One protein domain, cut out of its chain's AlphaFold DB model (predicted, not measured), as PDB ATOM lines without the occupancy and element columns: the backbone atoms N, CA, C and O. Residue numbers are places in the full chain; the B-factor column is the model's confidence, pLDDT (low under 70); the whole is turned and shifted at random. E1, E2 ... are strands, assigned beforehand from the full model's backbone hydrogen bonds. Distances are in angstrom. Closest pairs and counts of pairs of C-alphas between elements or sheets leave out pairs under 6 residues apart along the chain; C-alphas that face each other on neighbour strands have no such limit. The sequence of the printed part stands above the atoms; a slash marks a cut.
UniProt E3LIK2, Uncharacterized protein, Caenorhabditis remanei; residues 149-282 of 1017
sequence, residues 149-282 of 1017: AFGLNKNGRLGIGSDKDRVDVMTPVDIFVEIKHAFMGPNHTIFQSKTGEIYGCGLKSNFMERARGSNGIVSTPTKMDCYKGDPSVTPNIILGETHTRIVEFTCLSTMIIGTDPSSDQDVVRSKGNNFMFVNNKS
ATOM      1  N   ALA A 149     221.017 243.349 228.091       94.50
ATOM      2  CA  ALA A 149     221.853 242.701 227.092       94.50
ATOM      3  C   ALA A 149     221.021 242.058 225.976       94.50
ATOM      4  O   ALA A 149     219.891 241.612 226.191       94.50
ATOM      5  N   PHE A 150     221.618 241.979 224.788       93.25
ATOM      6  CA  PHE A 150     221.052 241.334 223.606       93.25
ATOM      7  C   PHE A 150     222.162 240.667 222.785       93.25
ATOM      8  O   PHE A 150     223.267 241.203 222.675       93.25
ATOM      9  N   GLY A 151     221.859 239.530 222.161       93.12
ATOM     10  CA  GLY A 151     222.728 238.859 221.197       93.12
ATOM     11  C   GLY A 151     223.387 237.590 221.728       93.12
ATOM     12  O   GLY A 151     222.798 236.811 222.476       93.12
ATOM     13  N   LEU A 152     224.611 237.324 221.282       93.06
ATOM     14  CA  LEU A 152     225.336 236.084 221.549       93.06
ATOM     15  C   LEU A 152     225.961 236.081 222.959       93.06
ATOM     16  O   LEU A 152     226.890 236.840 223.241       93.06
ATOM     17  N   ASN A 153     225.548 235.131 223.796       93.19
ATOM     18  CA  ASN A 153     225.986 234.936 225.183       93.19
ATOM     19  C   ASN A 153     226.938 233.737 225.363       93.19
ATOM     20  O   ASN A 153     227.066 233.166 226.445       93.19
ATOM     21  N   LYS A 154     227.675 233.369 224.310       88.94
ATOM     22  CA  LYS A 154     228.728 232.349 224.400       88.94
ATOM     23  C   LYS A 154     229.672 232.642 225.576       88.94
ATOM     24  O   LYS A 154     230.129 233.773 225.746       88.94
ATOM     25  N   ASN A 155     229.978 231.613 226.364       88.88
ATOM     26  CA  ASN A 155     230.773 231.693 227.595       88.88
ATOM     27  C   ASN A 155     230.155 232.544 228.720       88.88
ATOM     28  O   ASN A 155     230.891 232.935 229.614       88.88
ATOM     29  N   GLY A 156     228.855 232.864 228.696       90.69
ATOM     30  CA  GLY A 156     228.214 233.704 229.721       90.69
ATOM     31  C   GLY A 156     228.617 235.185 229.662       90.69
ATOM     32  O   GLY A 156     228.462 235.911 230.642       90.69
ATOM     33  N   ARG A 157     229.169 235.643 228.528       91.69
ATOM     34  CA  ARG A 157     229.774 236.980 228.376       91.69
ATOM     35  C   ARG A 157     228.791 238.152 228.452       91.69
ATOM     36  O   ARG A 157     229.250 239.284 228.529       91.69
ATOM     37  N   LEU A 158     227.477 237.923 228.403       94.50
ATOM     38  CA  LEU A 158     226.491 238.996 228.586       94.50
ATOM     39  C   LEU A 158     226.178 239.273 230.059       94.50
ATOM     40  O   LEU A 158     225.584 240.303 230.358       94.50
ATOM     41  N   GLY A 159     226.577 238.393 230.984       93.69
ATOM     42  CA  GLY A 159     226.368 238.629 232.412       93.69
ATOM     43  C   GLY A 159     224.916 238.483 232.883       93.69
ATOM     44  O   GLY A 159     224.538 239.115 233.856       93.69
ATOM     45  N   ILE A 160     224.088 237.702 232.188       93.31
ATOM     46  CA  ILE A 160     222.640 237.559 232.444       93.31
ATOM     47  C   ILE A 160     222.276 236.394 233.391       93.31
ATOM     48  O   ILE A 160     221.138 235.935 233.405       93.31
ATOM     49  N   GLY A 161     223.255 235.793 234.068       90.31
ATOM     50  CA  GLY A 161     223.061 234.632 234.951       90.31
ATOM     51  C   GLY A 161     222.753 233.303 234.241       90.31
ATOM     52  O   GLY A 161     222.731 232.257 234.883       90.31
ATOM     53  N   SER A 162     222.587 233.300 232.916       87.12
ATOM     54  CA  SER A 162     222.255 232.119 232.107       87.12
ATOM     55  C   SER A 162     223.414 231.638 231.225       87.12
ATOM     56  O   SER A 162     224.261 232.420 230.789       87.12
ATOM     57  N   ASP A 163     223.412 230.338 230.931       81.25
ATOM     58  CA  ASP A 163     224.300 229.623 230.012       81.25
ATOM     59  C   ASP A 163     223.744 229.507 228.579       81.25
ATOM     60  O   ASP A 163     224.395 228.924 227.713       81.25
ATOM     61  N   LYS A 164     222.562 230.076 228.298       87.19
ATOM     62  CA  LYS A 164     222.007 230.133 226.937       87.19
ATOM     63  C   LYS A 164     223.000 230.811 225.996       87.19
ATOM     64  O   LYS A 164     223.436 231.924 226.271       87.19
ATOM     65  N   ASP A 165     223.288 230.190 224.853       87.00
ATOM     66  CA  ASP A 165     224.288 230.679 223.889       87.00
ATOM     67  C   ASP A 165     223.903 231.991 223.185       87.00
ATOM     68  O   ASP A 165     224.770 232.714 222.686       87.00
ATOM     69  N   ARG A 166     222.609 232.311 223.118       91.69
ATOM     70  CA  ARG A 166     222.079 233.515 222.470       91.69
ATOM     71  C   ARG A 166     220.782 233.952 223.133       91.69
ATOM     72  O   ARG A 166     220.003 233.114 223.587       91.69
ATOM     73  N   VAL A 167     220.555 235.260 223.151       89.75
ATOM     74  CA  VAL A 167     219.337 235.873 223.663       89.75
ATOM     75  C   VAL A 167     218.863 236.967 222.713       89.75
ATOM     76  O   VAL A 167     219.522 237.987 222.540       89.75
ATOM     77  N   ASP A 168     217.711 236.736 222.088       85.38
ATOM     78  CA  ASP A 168     217.109 237.618 221.074       85.38
ATOM     79  C   ASP A 168     216.002 238.522 221.644       85.38
ATOM     80  O   ASP A 168     215.162 239.052 220.921       85.38
ATOM     81  N   VAL A 169     215.986 238.693 222.965       84.12
ATOM     82  CA  VAL A 169     215.108 239.615 223.690       84.12
ATOM     83  C   VAL A 169     215.977 240.371 224.685       84.12
ATOM     84  O   VAL A 169     216.882 239.783 225.277       84.12
ATOM     85  N   MET A 170     215.719 241.666 224.867       87.50
ATOM     86  CA  MET A 170     216.421 242.467 225.870       87.50
ATOM     87  C   MET A 170     216.296 241.793 227.236       87.50
ATOM     88  O   MET A 170     215.197 241.685 227.772       87.50
ATOM     89  N   THR A 171     217.419 241.334 227.780       89.50
ATOM     90  CA  THR A 171     217.456 240.551 229.020       89.50
ATOM     91  C   THR A 171     218.294 241.276 230.061       89.50
ATOM     92  O   THR A 171     219.386 241.736 229.715       89.50
ATOM     93  N   PRO A 172     217.818 241.408 231.312       90.19
ATOM     94  CA  PRO A 172     218.567 242.103 232.347       90.19
ATOM     95  C   PRO A 172     219.939 241.473 232.591       90.19
ATOM     96  O   PRO A 172     220.070 240.254 232.704       90.19
ATOM     97  N   VAL A 173     220.962 242.318 232.685       92.44
ATOM     98  CA  VAL A 173     222.278 241.938 233.197       92.44
ATOM     99  C   VAL A 173     222.157 241.791 234.711       92.44
ATOM    100  O   VAL A 173     221.593 242.654 235.385       92.44
ATOM    101  N   ASP A 174     222.698 240.707 235.250       90.25
ATOM    102  CA  ASP A 174     222.658 240.361 236.670       90.25
ATOM    103  C   ASP A 174     223.740 241.125 237.456       90.25
ATOM    104  O   ASP A 174     224.624 240.557 238.090       90.25
ATOM    105  N   ILE A 175     223.730 242.451 237.317       87.00
ATOM    106  CA  ILE A 175     224.653 243.374 237.976       87.00
ATOM    107  C   ILE A 175     223.865 244.390 238.791       87.00
ATOM    108  O   ILE A 175     222.870 244.943 238.325       87.00
ATOM    109  N   PHE A 176     224.340 244.634 240.008       76.06
ATOM    110  CA  PHE A 176     223.627 245.413 241.019       76.06
ATOM    111  C   PHE A 176     224.351 246.708 241.395       76.06
ATOM    112  O   PHE A 176     224.136 247.283 242.454       76.06
ATOM    113  N   VAL A 177     225.226 247.181 240.511       80.94
ATOM    114  CA  VAL A 177     225.922 248.457 240.665       80.94
ATOM    115  C   VAL A 177     225.594 249.366 239.496       80.94
ATOM    116  O   VAL A 177     225.397 248.906 238.369       80.94
ATOM    117  N   GLU A 178     225.590 250.672 239.741       82.94
ATOM    118  CA  GLU A 178     225.474 251.639 238.657       82.94
ATOM    119  C   GLU A 178     226.698 251.577 237.743       82.94
ATOM    120  O   GLU A 178     227.820 251.884 238.154       82.94
ATOM    121  N   ILE A 179     226.475 251.217 236.482       88.38
ATOM    122  CA  ILE A 179     227.527 251.139 235.474       88.38
ATOM    123  C   ILE A 179     227.881 252.547 234.994       88.38
ATOM    124  O   ILE A 179     227.022 253.302 234.542       88.38
ATOM    125  N   LYS A 180     229.174 252.875 235.044       86.94
ATOM    126  CA  LYS A 180     229.762 254.042 234.380       86.94
ATOM    127  C   LYS A 180     230.183 253.694 232.950       86.94
ATOM    128  O   LYS A 180     229.859 254.415 232.010       86.94
ATOM    129  N   HIS A 181     230.884 252.572 232.784       86.62
ATOM    130  CA  HIS A 181     231.370 252.087 231.491       86.62
ATOM    131  C   HIS A 181     231.287 250.560 231.411       86.62
ATOM    132  O   HIS A 181     231.494 249.872 232.408       86.62
ATOM    133  N   ALA A 182     231.038 250.023 230.218       91.19
ATOM    134  CA  ALA A 182     231.096 248.592 229.945       91.19
ATOM    135  C   ALA A 182     231.915 248.317 228.679       91.19
ATOM    136  O   ALA A 182     231.797 249.016 227.670       91.19
ATOM    137  N   PHE A 183     232.725 247.266 228.728       89.81
ATOM    138  CA  PHE A 183     233.619 246.847 227.659       89.81
ATOM    139  C   PHE A 183     233.287 245.403 227.304       89.81
ATOM    140  O   PHE A 183     233.339 244.530 228.172       89.81
ATOM    141  N   MET A 184     232.944 245.141 226.043       90.06
ATOM    142  CA  MET A 184     232.631 243.795 225.560       90.06
ATOM    143  C   MET A 184     233.781 243.236 224.734       90.06
ATOM    144  O   MET A 184     234.184 243.823 223.733       90.06
ATOM    145  N   GLY A 185     234.295 242.083 225.151       87.56
ATOM    146  CA  GLY A 185     235.305 241.327 224.426       87.56
ATOM    147  C   GLY A 185     234.735 240.049 223.806       87.56
ATOM    148  O   GLY A 185     233.575 239.689 224.028       87.56
ATOM    149  N   PRO A 186     235.561 239.282 223.074       84.88
ATOM    150  CA  PRO A 186     235.106 238.066 222.401       84.88
ATOM    151  C   PRO A 186     234.594 236.983 223.358       84.88
ATOM    152  O   PRO A 186     233.689 236.235 223.015       84.88
ATOM    153  N   ASN A 187     235.144 236.879 224.569       88.00
ATOM    154  CA  ASN A 187     234.820 235.788 225.502       88.00
ATOM    155  C   ASN A 187     234.429 236.261 226.910       88.00
ATOM    156  O   ASN A 187     234.171 235.426 227.776       88.00
ATOM    157  N   HIS A 188     234.433 237.570 227.158       90.88
ATOM    158  CA  HIS A 188     234.174 238.158 228.471       90.88
ATOM    159  C   HIS A 188     233.802 239.634 228.342       90.88
ATOM    160  O   HIS A 188     234.128 240.264 227.334       90.88
ATOM    161  N   THR A 189     233.148 240.161 229.370       93.50
ATOM    162  CA  THR A 189     232.749 241.565 229.483       93.50
ATOM    163  C   THR A 189     233.228 242.104 230.819       93.50
ATOM    164  O   THR A 189     233.176 241.402 231.832       93.50
ATOM    165  N   ILE A 190     233.699 243.347 230.806       91.62
ATOM    166  CA  ILE A 190     234.156 244.074 231.985       91.62
ATOM    167  C   ILE A 190     233.262 245.299 232.186       91.62
ATOM    168  O   ILE A 190     233.092 246.106 231.274       91.62
ATOM    169  N   PHE A 191     232.713 245.445 233.386       91.69
ATOM    170  CA  PHE A 191     231.901 246.578 233.815       91.69
ATOM    171  C   PHE A 191     232.685 247.410 234.822       91.69
ATOM    172  O   PHE A 191     233.300 246.860 235.732       91.69
ATOM    173  N   GLN A 192     232.625 248.727 234.688       87.50
ATOM    174  CA  GLN A 192     233.118 249.672 235.677       87.50
ATOM    175  C   GLN A 192     231.926 250.359 236.343       87.50
ATOM    176  O   GLN A 192     231.090 250.941 235.646       87.50
ATOM    177  N   SER A 193     231.862 250.329 237.672       86.69
ATOM    178  CA  SER A 193     230.846 251.054 238.436       86.69
ATOM    179  C   SER A 193     231.140 252.560 238.496       86.69
ATOM    180  O   SER A 193     232.278 252.996 238.284       86.69
ATOM    181  N   LYS A 194     230.144 253.383 238.849       82.06
ATOM    182  CA  LYS A 194     230.371 254.808 239.168       82.06
ATOM    183  C   LYS A 194     231.316 255.010 240.356       82.06
ATOM    184  O   LYS A 194     232.049 255.992 240.369       82.06
ATOM    185  N   THR A 195     231.376 254.055 241.287       76.62
ATOM    186  CA  THR A 195     232.321 254.047 242.420       76.62
ATOM    187  C   THR A 195     233.756 253.663 242.024       76.62
ATOM    188  O   THR A 195     234.648 253.655 242.870       76.62
ATOM    189  N   GLY A 196     234.007 253.364 240.741       77.06
ATOM    190  CA  GLY A 196     235.332 253.035 240.207       77.06
ATOM    191  C   GLY A 196     235.736 251.564 240.355       77.06
ATOM    192  O   GLY A 196     236.838 251.185 239.948       77.06
ATOM    193  N   GLU A 197     234.860 250.725 240.903       83.88
ATOM    194  CA  GLU A 197     235.060 249.282 241.033       83.88
ATOM    195  C   GLU A 197     234.847 248.573 239.692       83.88
ATOM    196  O   GLU A 197     234.119 249.057 238.824       83.88
ATOM    197  N   ILE A 198     235.481 247.411 239.515       86.69
ATOM    198  CA  ILE A 198     235.371 246.622 238.285       86.69
ATOM    199  C   ILE A 198     234.734 245.260 238.565       86.69
ATOM    200  O   ILE A 198     235.069 244.583 239.538       86.69
ATOM    201  N   TYR A 199     233.852 244.844 237.661       90.88
ATOM    202  CA  TYR A 199     233.157 243.562 237.660       90.88
ATOM    203  C   TYR A 199     233.383 242.863 236.318       90.88
ATOM    204  O   TYR A 199     233.402 243.513 235.276       90.88
ATOM    205  N   GLY A 200     233.541 241.541 236.325       91.31
ATOM    206  CA  GLY A 200     233.748 240.748 235.113       91.31
ATOM    207  C   GLY A 200     232.789 239.567 235.005       91.31
ATOM    208  O   GLY A 200     232.472 238.920 236.004       91.31
ATOM    209  N   CYS A 201     232.344 239.263 233.789       93.06
ATOM    210  CA  CYS A 201     231.634 238.028 233.452       93.06
ATOM    211  C   CYS A 201     232.204 237.415 232.168       93.06
ATOM    212  O   CYS A 201     232.896 238.076 231.392       93.06
ATOM    213  N   GLY A 202     231.924 236.138 231.931       91.88
ATOM    214  CA  GLY A 202     232.463 235.380 230.812       91.88
ATOM    215  C   GLY A 202     233.436 234.281 231.237       91.88
ATOM    216  O   GLY A 202     233.330 233.693 232.316       91.88
ATOM    217  N   LEU A 203     234.435 234.023 230.396       89.50
ATOM    218  CA  LEU A 203     235.475 233.031 230.664       89.50
ATOM    219  C   LEU A 203     236.417 233.486 231.798       89.50
ATOM    220  O   LEU A 203     237.140 234.471 231.652       89.50
ATOM    221  N   LYS A 204     236.477 232.736 232.910       87.06
ATOM    222  CA  LYS A 204     237.263 233.094 234.114       87.06
ATOM    223  C   LYS A 204     238.747 233.286 233.833       87.06
ATOM    224  O   LYS A 204     239.372 234.169 234.423       87.06
ATOM    225  N   SER A 205     239.324 232.472 232.942       82.44
ATOM    226  CA  SER A 205     240.735 232.592 232.554       82.44
ATOM    227  C   SER A 205     241.070 233.950 231.962       82.44
ATOM    228  O   SER A 205     242.240 234.312 231.939       82.44
ATOM    229  N   ASN A 206     240.058 234.682 231.509       82.81
ATOM    230  CA  ASN A 206     240.182 235.992 230.926       82.81
ATOM    231  C   ASN A 206     239.818 237.105 231.899       82.81
ATOM    232  O   ASN A 206     239.667 238.180 231.360       82.81
ATOM    233  N   PHE A 207     239.654 236.912 233.225       79.75
ATOM    234  CA  PHE A 207     239.530 238.012 234.228       79.75
ATOM    235  C   PHE A 207     239.793 237.732 235.692       79.75
ATOM    236  O   PHE A 207     239.962 238.669 236.470       79.75
ATOM    237  N   MET A 208     239.988 236.478 236.078       79.31
ATOM    238  CA  MET A 208     240.305 236.154 237.463       79.31
ATOM    239  C   MET A 208     241.779 235.768 237.623       79.31
ATOM    240  O   MET A 208     242.292 234.898 236.912       79.31
ATOM    241  N   GLU A 209     242.455 236.372 238.605       65.50
ATOM    242  CA  GLU A 209     243.889 236.189 238.889       65.50
ATOM    243  C   GLU A 209     244.281 234.707 239.070       65.50
ATOM    244  O   GLU A 209     245.324 234.263 238.588       65.50
ATOM    245  N   ARG A 210     243.406 233.907 239.695       67.88
ATOM    246  CA  ARG A 210     243.648 232.491 240.040       67.88
ATOM    247  C   ARG A 210     242.986 231.477 239.098       67.88
ATOM    248  O   ARG A 210     242.929 230.296 239.426       67.88
ATOM    249  N   ALA A 211     242.490 231.904 237.935       66.31
ATOM    250  CA  ALA A 211     241.755 231.042 236.998       66.31
ATOM    251  C   ALA A 211     242.499 230.756 235.680       66.31
ATOM    252  O   ALA A 211     241.885 230.393 234.676       66.31
ATOM    253  N   ARG A 212     243.825 230.919 235.652       64.38
ATOM    254  CA  ARG A 212     244.643 230.694 234.450       64.38
ATOM    255  C   ARG A 212     244.438 229.277 233.890       64.38
ATOM    256  O   ARG A 212     244.613 228.299 234.608       64.38
ATOM    257  N   GLY A 213     244.104 229.177 232.600       64.81
ATOM    258  CA  GLY A 213     243.859 227.896 231.917       64.81
ATOM    259  C   GLY A 213     242.550 227.197 232.306       64.81
ATOM    260  O   GLY A 213     242.322 226.066 231.890       64.81
ATOM    261  N   SER A 214     241.695 227.847 233.102       74.06
ATOM    262  CA  SER A 214     240.365 227.344 233.436       74.06
ATOM    263  C   SER A 214     239.381 227.614 232.302       74.06
ATOM    264  O   SER A 214     239.237 228.754 231.873       74.06
ATOM    265  N   ASN A 215     238.624 226.592 231.901       77.69
ATOM    266  CA  ASN A 215     237.457 226.751 231.025       77.69
ATOM    267  C   ASN A 215     236.186 227.140 231.806       77.69
ATOM    268  O   ASN A 215     235.082 227.072 231.275       77.69
ATOM    269  N   GLY A 216     236.322 227.487 233.091       84.81
ATOM    270  CA  GLY A 216     235.199 227.881 233.929       84.81
ATOM    271  C   GLY A 216     234.568 229.186 233.451       84.81
ATOM    272  O   GLY A 216     235.272 230.146 233.138       84.81
ATOM    273  N   ILE A 217     233.239 229.220 233.446       89.06
ATOM    274  CA  ILE A 217     232.423 230.370 233.056       89.06
ATOM    275  C   ILE A 217     231.855 231.050 234.307       89.06
ATOM    276  O   ILE A 217     231.615 230.405 235.332       89.06
ATOM    277  N   VAL A 218     231.676 232.365 234.221       90.69
ATOM    278  CA  VAL A 218     230.930 233.204 235.161       90.69
ATOM    279  C   VAL A 218     229.824 233.880 234.367       90.69
ATOM    280  O   VAL A 218     230.099 234.776 233.573       90.69
ATOM    281  N   SER A 219     228.584 233.442 234.553       91.69
ATOM    282  CA  SER A 219     227.422 234.018 233.870       91.69
ATOM    283  C   SER A 219     226.859 235.261 234.568       91.69
ATOM    284  O   SER A 219     226.077 235.967 233.947       91.69
ATOM    285  N   THR A 220     227.282 235.560 235.800       92.06
ATOM    286  CA  THR A 220     226.861 236.733 236.591       92.06
ATOM    287  C   THR A 220     228.075 237.614 236.913       92.06
ATOM    288  O   THR A 220     229.049 237.094 237.464       92.06
ATOM    289  N   PRO A 221     228.074 238.921 236.583       93.88
ATOM    290  CA  PRO A 221     229.181 239.837 236.856       93.88
ATOM    291  C   PRO A 221     229.711 239.727 238.287       93.88
ATOM    292  O   PRO A 221     228.999 239.939 239.260       93.88
ATOM    293  N   THR A 222     230.989 239.374 238.413       89.62
ATOM    294  CA  THR A 222     231.660 239.152 239.698       89.62
ATOM    295  C   THR A 222     232.712 240.228 239.922       89.62
ATOM    296  O   THR A 222     233.490 240.532 239.014       89.62
ATOM    297  N   LYS A 223     232.749 240.795 241.132       87.94
ATOM    298  CA  LYS A 223     233.704 241.839 241.519       87.94
ATOM    299  C   LYS A 223     235.153 241.367 241.373       87.94
ATOM    300  O   LYS A 223     235.490 240.228 241.696       87.94
ATOM    301  N   MET A 224     236.010 242.261 240.892       80.12
ATOM    302  CA  MET A 224     237.450 242.052 240.769       80.12
ATOM    303  C   MET A 224     238.192 242.799 241.884       80.12
ATOM    304  O   MET A 224     238.449 243.995 241.771       80.12
ATOM    305  N   ASP A 225     238.608 242.091 242.935       69.81
ATOM    306  CA  ASP A 225     239.252 242.700 244.119       69.81
ATOM    307  C   ASP A 225     240.652 243.294 243.855       69.81
ATOM    308  O   ASP A 225     241.235 243.966 244.705       69.81
ATOM    309  N   CYS A 226     241.224 243.053 242.672       61.66
ATOM    310  CA  CYS A 226     242.571 243.495 242.316       61.66
ATOM    311  C   CYS A 226     242.657 244.956 241.835       61.66
ATOM    312  O   CYS A 226     243.764 245.446 241.605       61.66
ATOM    313  N   TYR A 227     241.527 245.653 241.660       66.44
ATOM    314  CA  TYR A 227     241.489 247.016 241.125       66.44
ATOM    315  C   TYR A 227     240.411 247.872 241.802       66.44
ATOM    316  O   TYR A 227     239.233 247.519 241.785       66.44
ATOM    317  N   LYS A 228     240.806 249.041 242.323       65.88
ATOM    318  CA  LYS A 228     239.891 250.120 242.710       65.88
ATOM    319  C   LYS A 228     240.301 251.405 241.987       65.88
ATOM    320  O   LYS A 228     241.332 252.010 242.296       65.88
ATOM    321  N   GLY A 229     239.533 251.778 240.967       62.81
ATOM    322  CA  GLY A 229     239.771 252.986 240.181       62.81
ATOM    323  C   GLY A 229     239.315 254.238 240.920       62.81
ATOM    324  O   GLY A 229     238.382 254.177 241.715       62.81
ATOM    325  N   ASP A 230     239.948 255.375 240.633       63.22
ATOM    326  CA  ASP A 230     239.380 256.670 241.011       63.22
ATOM    327  C   ASP A 230     238.110 256.910 240.165       63.22
ATOM    328  O   ASP A 230     238.190 256.828 238.933       63.22
ATOM    329  N   PRO A 231     236.949 257.208 240.777       65.62
ATOM    330  CA  PRO A 231     235.709 257.532 240.069       65.62
ATOM    331  C   PRO A 231     235.848 258.624 238.998       65.62
ATOM    332  O   PRO A 231     235.092 258.627 238.025       65.62
ATOM    333  N   SER A 232     236.804 259.545 239.139       62.97
ATOM    334  CA  SER A 232     237.068 260.645 238.202       62.97
ATOM    335  C   SER A 232     237.848 260.224 236.950       62.97
ATOM    336  O   SER A 232     237.861 260.960 235.964       62.97
ATOM    337  N   VAL A 233     238.441 259.025 236.938       63.88
ATOM    338  CA  VAL A 233     239.272 258.527 235.833       63.88
ATOM    339  C   VAL A 233     238.551 257.399 235.095       63.88
ATOM    340  O   VAL A 233     238.027 256.460 235.698       63.88
ATOM    341  N   THR A 234     238.517 257.474 233.765       64.19
ATOM    342  CA  THR A 234     238.068 256.359 232.923       64.19
ATOM    343  C   THR A 234     239.293 255.528 232.533       64.19
ATOM    344  O   THR A 234     240.116 256.013 231.758       64.19
ATOM    345  N   PRO A 235     239.461 254.306 233.074       65.50
ATOM    346  CA  PRO A 235     240.569 253.439 232.719       65.50
ATOM    347  C   PRO A 235     240.449 252.993 231.265       65.50
ATOM    348  O   PRO A 235     239.358 252.689 230.776       65.50
ATOM    349  N   ASN A 236     241.586 252.900 230.586       70.69
ATOM    350  CA  ASN A 236     241.640 252.362 229.239       70.69
ATOM    351  C   ASN A 236     241.705 250.826 229.314       70.69
ATOM    352  O   ASN A 236     242.768 250.251 229.558       70.69
ATOM    353  N   ILE A 237     240.551 250.163 229.177       76.69
ATOM    354  CA  ILE A 237     240.412 248.702 229.269       76.69
ATOM    355  C   ILE A 237     240.320 248.098 227.863       76.69
ATOM    356  O   ILE A 237     239.393 248.380 227.108       76.69
ATOM    357  N   ILE A 238     241.264 247.221 227.525       76.75
ATOM    358  CA  ILE A 238     241.350 246.517 226.243       76.75
ATOM    359  C   ILE A 238     241.081 245.032 226.476       76.75
ATOM    360  O   ILE A 238     241.800 244.380 227.236       76.75
ATOM    361  N   LEU A 239     240.079 244.485 225.789       80.44
ATOM    362  CA  LEU A 239     239.670 243.086 225.917       80.44
ATOM    363  C   LEU A 239     240.110 242.287 224.688       80.44
ATOM    364  O   LEU A 239     239.618 242.506 223.586       80.44
ATOM    365  N   GLY A 240     241.026 241.344 224.877       74.94
ATOM    366  CA  GLY A 240     241.417 240.370 223.862       74.94
ATOM    367  C   GLY A 240     240.661 239.047 223.995       74.94
ATOM    368  O   GLY A 240     239.934 238.801 224.958       74.94
ATOM    369  N   GLU A 241     240.876 238.131 223.050       76.75
ATOM    370  CA  GLU A 241     240.248 236.798 223.086       76.75
ATOM    371  C   GLU A 241     240.603 235.988 224.339       76.75
ATOM    372  O   GLU A 241     239.788 235.191 224.812       76.75
ATOM    373  N   THR A 242     241.804 236.195 224.882       73.94
ATOM    374  CA  THR A 242     242.363 235.418 226.000       73.94
ATOM    375  C   THR A 242     242.848 236.278 227.167       73.94
ATOM    376  O   THR A 242     243.481 235.749 228.078       73.94
ATOM    377  N   HIS A 243     242.650 237.600 227.119       75.88
ATOM    378  CA  HIS A 243     243.215 238.518 228.109       75.88
ATOM    379  C   HIS A 243     242.409 239.813 228.248       75.88
ATOM    380  O   HIS A 243     241.729 240.214 227.309       75.88
ATOM    381  N   THR A 244     242.571 240.516 229.368       78.56
ATOM    382  CA  THR A 244     242.291 241.960 229.469       78.56
ATOM    383  C   THR A 244     243.575 242.707 229.786       78.56
ATOM    384  O   THR A 244     244.441 242.232 230.529       78.56
ATOM    385  N   ARG A 245     243.682 243.919 229.258       74.31
ATOM    386  CA  ARG A 245     244.747 244.865 229.563       74.31
ATOM    387  C   ARG A 245     244.136 246.172 230.061       74.31
ATOM    388  O   ARG A 245     243.222 246.681 229.428       74.31
ATOM    389  N   ILE A 246     244.656 246.712 231.157       73.00
ATOM    390  CA  ILE A 246     244.300 248.039 231.673       73.00
ATOM    391  C   ILE A 246     245.516 248.951 231.478       73.00
ATOM    392  O   ILE A 246     246.616 248.633 231.938       73.00
ATOM    393  N   VAL A 247     245.328 250.053 230.757       64.00
ATOM    394  CA  VAL A 247     246.369 251.017 230.365       64.00
ATOM    395  C   VAL A 247     246.079 252.374 231.029       64.00
ATOM    396  O   VAL A 247     244.923 252.671 231.327       64.00
ATOM    397  N   GLU A 248     247.120 253.185 231.261       55.53
ATOM    398  CA  GLU A 248     247.035 254.569 231.788       55.53
ATOM    399  C   GLU A 248     246.573 254.680 233.259       55.53
ATOM    400  O   GLU A 248     245.697 255.466 233.614       55.53
ATOM    401  N   PHE A 249     247.190 253.907 234.157       53.44
ATOM    402  CA  PHE A 249     246.933 253.993 235.601       53.44
ATOM    403  C   PHE A 249     247.483 255.301 236.206       53.44
ATOM    404  O   PHE A 249     248.663 255.618 236.042       53.44
ATOM    405  N   THR A 250     246.658 256.059 236.937       50.44
ATOM    406  CA  THR A 250     247.091 257.271 237.660       50.44
ATOM    407  C   THR A 250     247.450 256.941 239.112       50.44
ATOM    408  O   THR A 250     247.027 255.925 239.658       50.44
ATOM    409  N   CYS A 251     248.207 257.810 239.789       43.03
ATOM    410  CA  CYS A 251     248.516 257.652 241.219       43.03
ATOM    411  C   CYS A 251     247.288 257.743 242.151       43.03
ATOM    412  O   CYS A 251     247.436 257.518 243.350       43.03
ATOM    413  N   LEU A 252     246.108 258.083 241.617       43.75
ATOM    414  CA  LEU A 252     244.850 258.213 242.356       43.75
ATOM    415  C   LEU A 252     244.021 256.919 242.369       43.75
ATOM    416  O   LEU A 252     243.210 256.710 243.266       43.75
ATOM    417  N   SER A 253     244.248 256.005 241.423       51.31
ATOM    418  CA  SER A 253     243.712 254.645 241.500       51.31
ATOM    419  C   SER A 253     244.528 253.818 242.503       51.31
ATOM    420  O   SER A 253     245.756 253.894 242.531       51.31
ATOM    421  N   THR A 254     243.870 253.020 243.348       46.03
ATOM    422  CA  THR A 254     244.530 252.160 244.344       46.03
ATOM    423  C   THR A 254     244.443 250.704 243.892       46.03
ATOM    424  O   THR A 254     243.379 250.090 243.868       46.03
ATOM    425  N   MET A 255     245.579 250.114 243.510       48.81
ATOM    426  CA  MET A 255     245.680 248.653 243.401       48.81
ATOM    427  C   MET A 255     245.845 248.081 244.808       48.81
ATOM    428  O   MET A 255     246.768 248.466 245.524       48.81
ATOM    429  N   ILE A 256     244.965 247.164 245.212       43.94
ATOM    430  CA  ILE A 256     244.896 246.676 246.601       43.94
ATOM    431  C   ILE A 256     245.981 245.622 246.924       43.94
ATOM    432  O   ILE A 256     246.143 245.242 248.079       43.94
ATOM    433  N   ILE A 257     246.827 245.192 245.974       33.50
ATOM    434  CA  ILE A 257     247.887 244.205 246.266       33.50
ATOM    435  C   ILE A 257     249.248 244.609 245.663       33.50
ATOM    436  O   ILE A 257     249.433 244.585 244.451       33.50
ATOM    437  N   GLY A 258     250.228 244.900 246.536       32.66
ATOM    438  CA  GLY A 258     251.667 244.766 246.239       32.66
ATOM    439  C   GLY A 258     252.439 245.979 245.682       32.66
ATOM    440  O   GLY A 258     252.967 245.913 244.577       32.66
ATOM    441  N   THR A 259     252.637 247.004 246.523       36.88
ATOM    442  CA  THR A 259     253.778 247.967 246.600       36.88
ATOM    443  C   THR A 259     254.041 249.086 245.558       36.88
ATOM    444  O   THR A 259     253.934 248.920 244.344       36.88
ATOM    445  N   ASP A 260     254.481 250.205 246.165       37.28
ATOM    446  CA  ASP A 260     255.286 251.384 245.772       37.28
ATOM    447  C   ASP A 260     254.927 252.185 244.491       37.28
ATOM    448  O   ASP A 260     255.199 251.736 243.373       37.28
ATOM    449  N   PRO A 261     254.376 253.413 244.634       38.97
ATOM    450  CA  PRO A 261     254.111 254.348 243.533       38.97
ATOM    451  C   PRO A 261     255.361 254.920 242.838       38.97
ATOM    452  O   PRO A 261     255.209 255.646 241.856       38.97
ATOM    453  N   SER A 262     256.575 254.674 243.347       37.47
ATOM    454  CA  SER A 262     257.782 255.429 242.963       37.47
ATOM    455  C   SER A 262     258.630 254.855 241.814       37.47
ATOM    456  O   SER A 262     259.618 255.483 241.435       37.47
ATOM    457  N   SER A 263     258.283 253.707 241.213       41.59
ATOM    458  CA  SER A 263     259.083 253.116 240.123       41.59
ATOM    459  C   SER A 263     258.528 253.436 238.722       41.59
ATOM    460  O   SER A 263     257.551 252.824 238.288       41.59
ATOM    461  N   ASP A 264     259.186 254.335 237.986       37.16
ATOM    462  CA  ASP A 264     258.885 254.718 236.589       37.16
ATOM    463  C   ASP A 264     259.357 253.667 235.538       37.16
ATOM    464  O   ASP A 264     259.939 254.014 234.514       37.16
ATOM    465  N   GLN A 265     259.149 252.363 235.767       41.62
ATOM    466  CA  GLN A 265     259.441 251.309 234.771       41.62
ATOM    467  C   GLN A 265     258.217 250.429 234.480       41.62
ATOM    468  O   GLN A 265     257.354 250.265 235.344       41.62
ATOM    469  N   ASP A 266     258.167 249.838 233.277       41.00
ATOM    470  CA  ASP A 266     257.178 248.844 232.831       41.00
ATOM    471  C   ASP A 266     257.167 247.614 233.751       41.00
ATOM    472  O   ASP A 266     257.858 246.618 233.523       41.00
ATOM    473  N   VAL A 267     256.389 247.658 234.831       42.66
ATOM    474  CA  VAL A 267     256.238 246.498 235.710       42.66
ATOM    475  C   VAL A 267     255.059 245.661 235.219       42.66
ATOM    476  O   VAL A 267     253.902 246.031 235.403       42.66
ATOM    477  N   VAL A 268     255.335 244.493 234.636       42.47
ATOM    478  CA  VAL A 268     254.330 243.439 234.422       42.47
ATOM    479  C   VAL A 268     253.970 242.855 235.795       42.47
ATOM    480  O   VAL A 268     254.730 242.071 236.362       42.47
ATOM    481  N   ARG A 269     252.836 243.283 236.372       49.75
ATOM    482  CA  ARG A 269     252.468 242.990 237.778       49.75
ATOM    483  C   ARG A 269     251.601 241.741 237.996       49.75
ATOM    484  O   ARG A 269     251.283 241.435 239.139       49.75
ATOM    485  N   SER A 270     251.273 240.972 236.953       43.44
ATOM    486  CA  SER A 270     250.645 239.647 237.091       43.44
ATOM    487  C   SER A 270     251.521 238.569 236.438       43.44
ATOM    488  O   SER A 270     252.064 238.756 235.351       43.44
ATOM    489  N   LYS A 271     251.699 237.420 237.105       37.66
ATOM    490  CA  LYS A 271     252.525 236.296 236.612       37.66
ATOM    491  C   LYS A 271     251.810 235.432 235.545       37.66
ATOM    492  O   LYS A 271     252.111 234.238 235.420       37.66
ATOM    493  N   GLY A 272     250.861 235.974 234.772       43.12
ATOM    494  CA  GLY A 272     250.059 235.191 233.821       43.12
ATOM    495  C   GLY A 272     249.566 235.933 232.575       43.12
ATOM    496  O   GLY A 272     249.420 237.146 232.566       43.12
ATOM    497  N   ASN A 273     249.267 235.159 231.519       49.78
ATOM    498  CA  ASN A 273     248.737 235.618 230.219       49.78
ATOM    499  C   ASN A 273     247.277 236.123 230.271       49.78
ATOM    500  O   ASN A 273     246.657 236.280 229.226       49.78
ATOM    501  N   ASN A 274     246.706 236.308 231.460       59.06
ATOM    502  CA  ASN A 274     245.300 236.632 231.650       59.06
ATOM    503  C   ASN A 274     245.067 238.143 231.816       59.06
ATOM    504  O   ASN A 274     244.233 238.679 231.097       59.06
ATOM    505  N   PHE A 275     245.776 238.841 232.718       60.22
ATOM    506  CA  PHE A 275     245.520 240.262 233.057       60.22
ATOM    507  C   PHE A 275     246.812 241.062 233.092       60.22
ATOM    508  O   PHE A 275     247.761 240.641 233.753       60.22
ATOM    509  N   MET A 276     246.854 242.217 232.423       60.91
ATOM    510  CA  MET A 276     248.049 243.071 232.385       60.91
ATOM    511  C   MET A 276     247.734 244.528 232.733       60.91
ATOM    512  O   MET A 276     246.802 245.105 232.181       60.91
ATOM    513  N   PHE A 277     248.561 245.127 233.592       58.66
ATOM    514  CA  PHE A 277     248.581 246.565 233.874       58.66
ATOM    515  C   PHE A 277     249.784 247.196 233.175       58.66
ATOM    516  O   PHE A 277     250.886 246.659 233.281       58.66
ATOM    517  N   VAL A 278     249.584 248.313 232.471       56.47
ATOM    518  CA  VAL A 278     250.657 249.041 231.769       56.47
ATOM    519  C   VAL A 278     250.668 250.504 232.223       56.47
ATOM    520  O   VAL A 278     249.652 251.195 232.117       56.47
ATOM    521  N   ASN A 279     251.808 250.972 232.741       51.69
ATOM    522  CA  ASN A 279     252.016 252.343 233.220       51.69
ATOM    523  C   ASN A 279     252.815 253.145 232.178       51.69
ATOM    524  O   ASN A 279     254.037 253.187 232.257       51.69
ATOM    525  N   ASN A 280     252.145 253.778 231.211       49.31
ATOM    526  CA  ASN A 280     252.809 254.635 230.222       49.31
ATOM    527  C   ASN A 280     252.691 256.117 230.613       49.31
ATOM    528  O   ASN A 280     251.628 256.724 230.495       49.31
ATOM    529  N   LYS A 281     253.807 256.727 231.033       44.38
ATOM    530  CA  LYS A 281     254.006 258.188 231.041       44.38
ATOM    531  C   LYS A 281     254.922 258.587 229.871       44.38
ATOM    532  O   LYS A 281     256.035 259.049 230.096       44.38
ATOM    533  N   SER A 282     254.480 258.461 228.621       40.88
ATOM    534  CA  SER A 282     255.215 258.981 227.447       40.88
ATOM    535  C   SER A 282     254.419 260.064 226.718       40.88
ATOM    536  O   SER A 282     254.070 259.967 225.545       40.88
TER     537      SER A 282
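AT A GLANCE: This is residues 149 to 282 of the 1017 residues of an uncharacterized protein of Caenorhabditis remanei (UniProt E3LIK2). A twisted sheet of four strands, E3 to E6, is partly face to face with a smaller sheet of three short strands, E7 to E9, as a small, uneven sandwich. The hairpin of E1 and E2 is a separate little sheet at one end of the longest axis, and the unnamed stretch 248 to 274 loops round at the other end. The printed part has 134 residues, with no named helix and nine strands, E1 to E9, in that order; the class is all strand, though under half of the residues, 54, are in named elements. The larger sheet runs E3, E4, E5, E6, antiparallel, and the smaller one E7, E8, E9, mixed. The whole is compact, with a radius of gyration of the C-alphas of 15.0 A, and elongated, spanning 49 by 32 by 24 A.

HOW THE PARTS SIT: The strands E3, residues 179 to 184, E4, 188 to 193, E5, 197 to 203, and E6, 217 to 228, form a meander, each strand the antiparallel neighbour of the one before. N 183 and O 190 are 2.8 A apart between E3 and E4, N 191 and O 199 2.8 A between E4 and E5, and N 202 and O 218 2.8 A between E5 and E6, each within hydrogen-bond range. E6 bends by 94 degrees at residue 220. The second sheet holds E7, residues 236 to 239, E8, 244 to 247, and E9, 275 to 278. E7 and E8 are an antiparallel hairpin, with N 238 and O 245 at 2.8 A; E8 and E9 are parallel, with N 246 and O 276 at 2.9 A. The two sheets form a sandwich, two sheets face to face, their best planes 18 degrees apart and their facing parts 9.8 A centre to centre. The closest C-alphas of E3 and E7 are those of Met 184 and Leu 239, 7.1 A apart. E5 and E8 are apart. E1, residues 149 to 152, and E2, 166 to 172, are an antiparallel hairpin, with N 151 and O 167 at 2.8 A; E2 and E3 are apart.

IN THESE COORDINATES: E1 begins at C-alpha 149 (221.853, 242.701, 227.092). The longest strand by residues, E6, measures 23.2 A from C-alpha 217 (232.423, 230.370, 233.056) to C-alpha 228. E5 measures 19.3 A and E4 16.6 A. E9 ends at C-alpha 278 (250.657, 249.041, 231.769).

THE WHOLE: The C-alphas farthest apart, those of Asp 168 and Ser 262, are 49.5 A apart. The printed part has no cut. The links E1 to E2, E5 to E6 and E8 to E9 are long, the last with 27 residues. Mean pLDDT of the printed part is 72.9; residues 209 to 213, 225 to 235 and 247 to 282 are under 70.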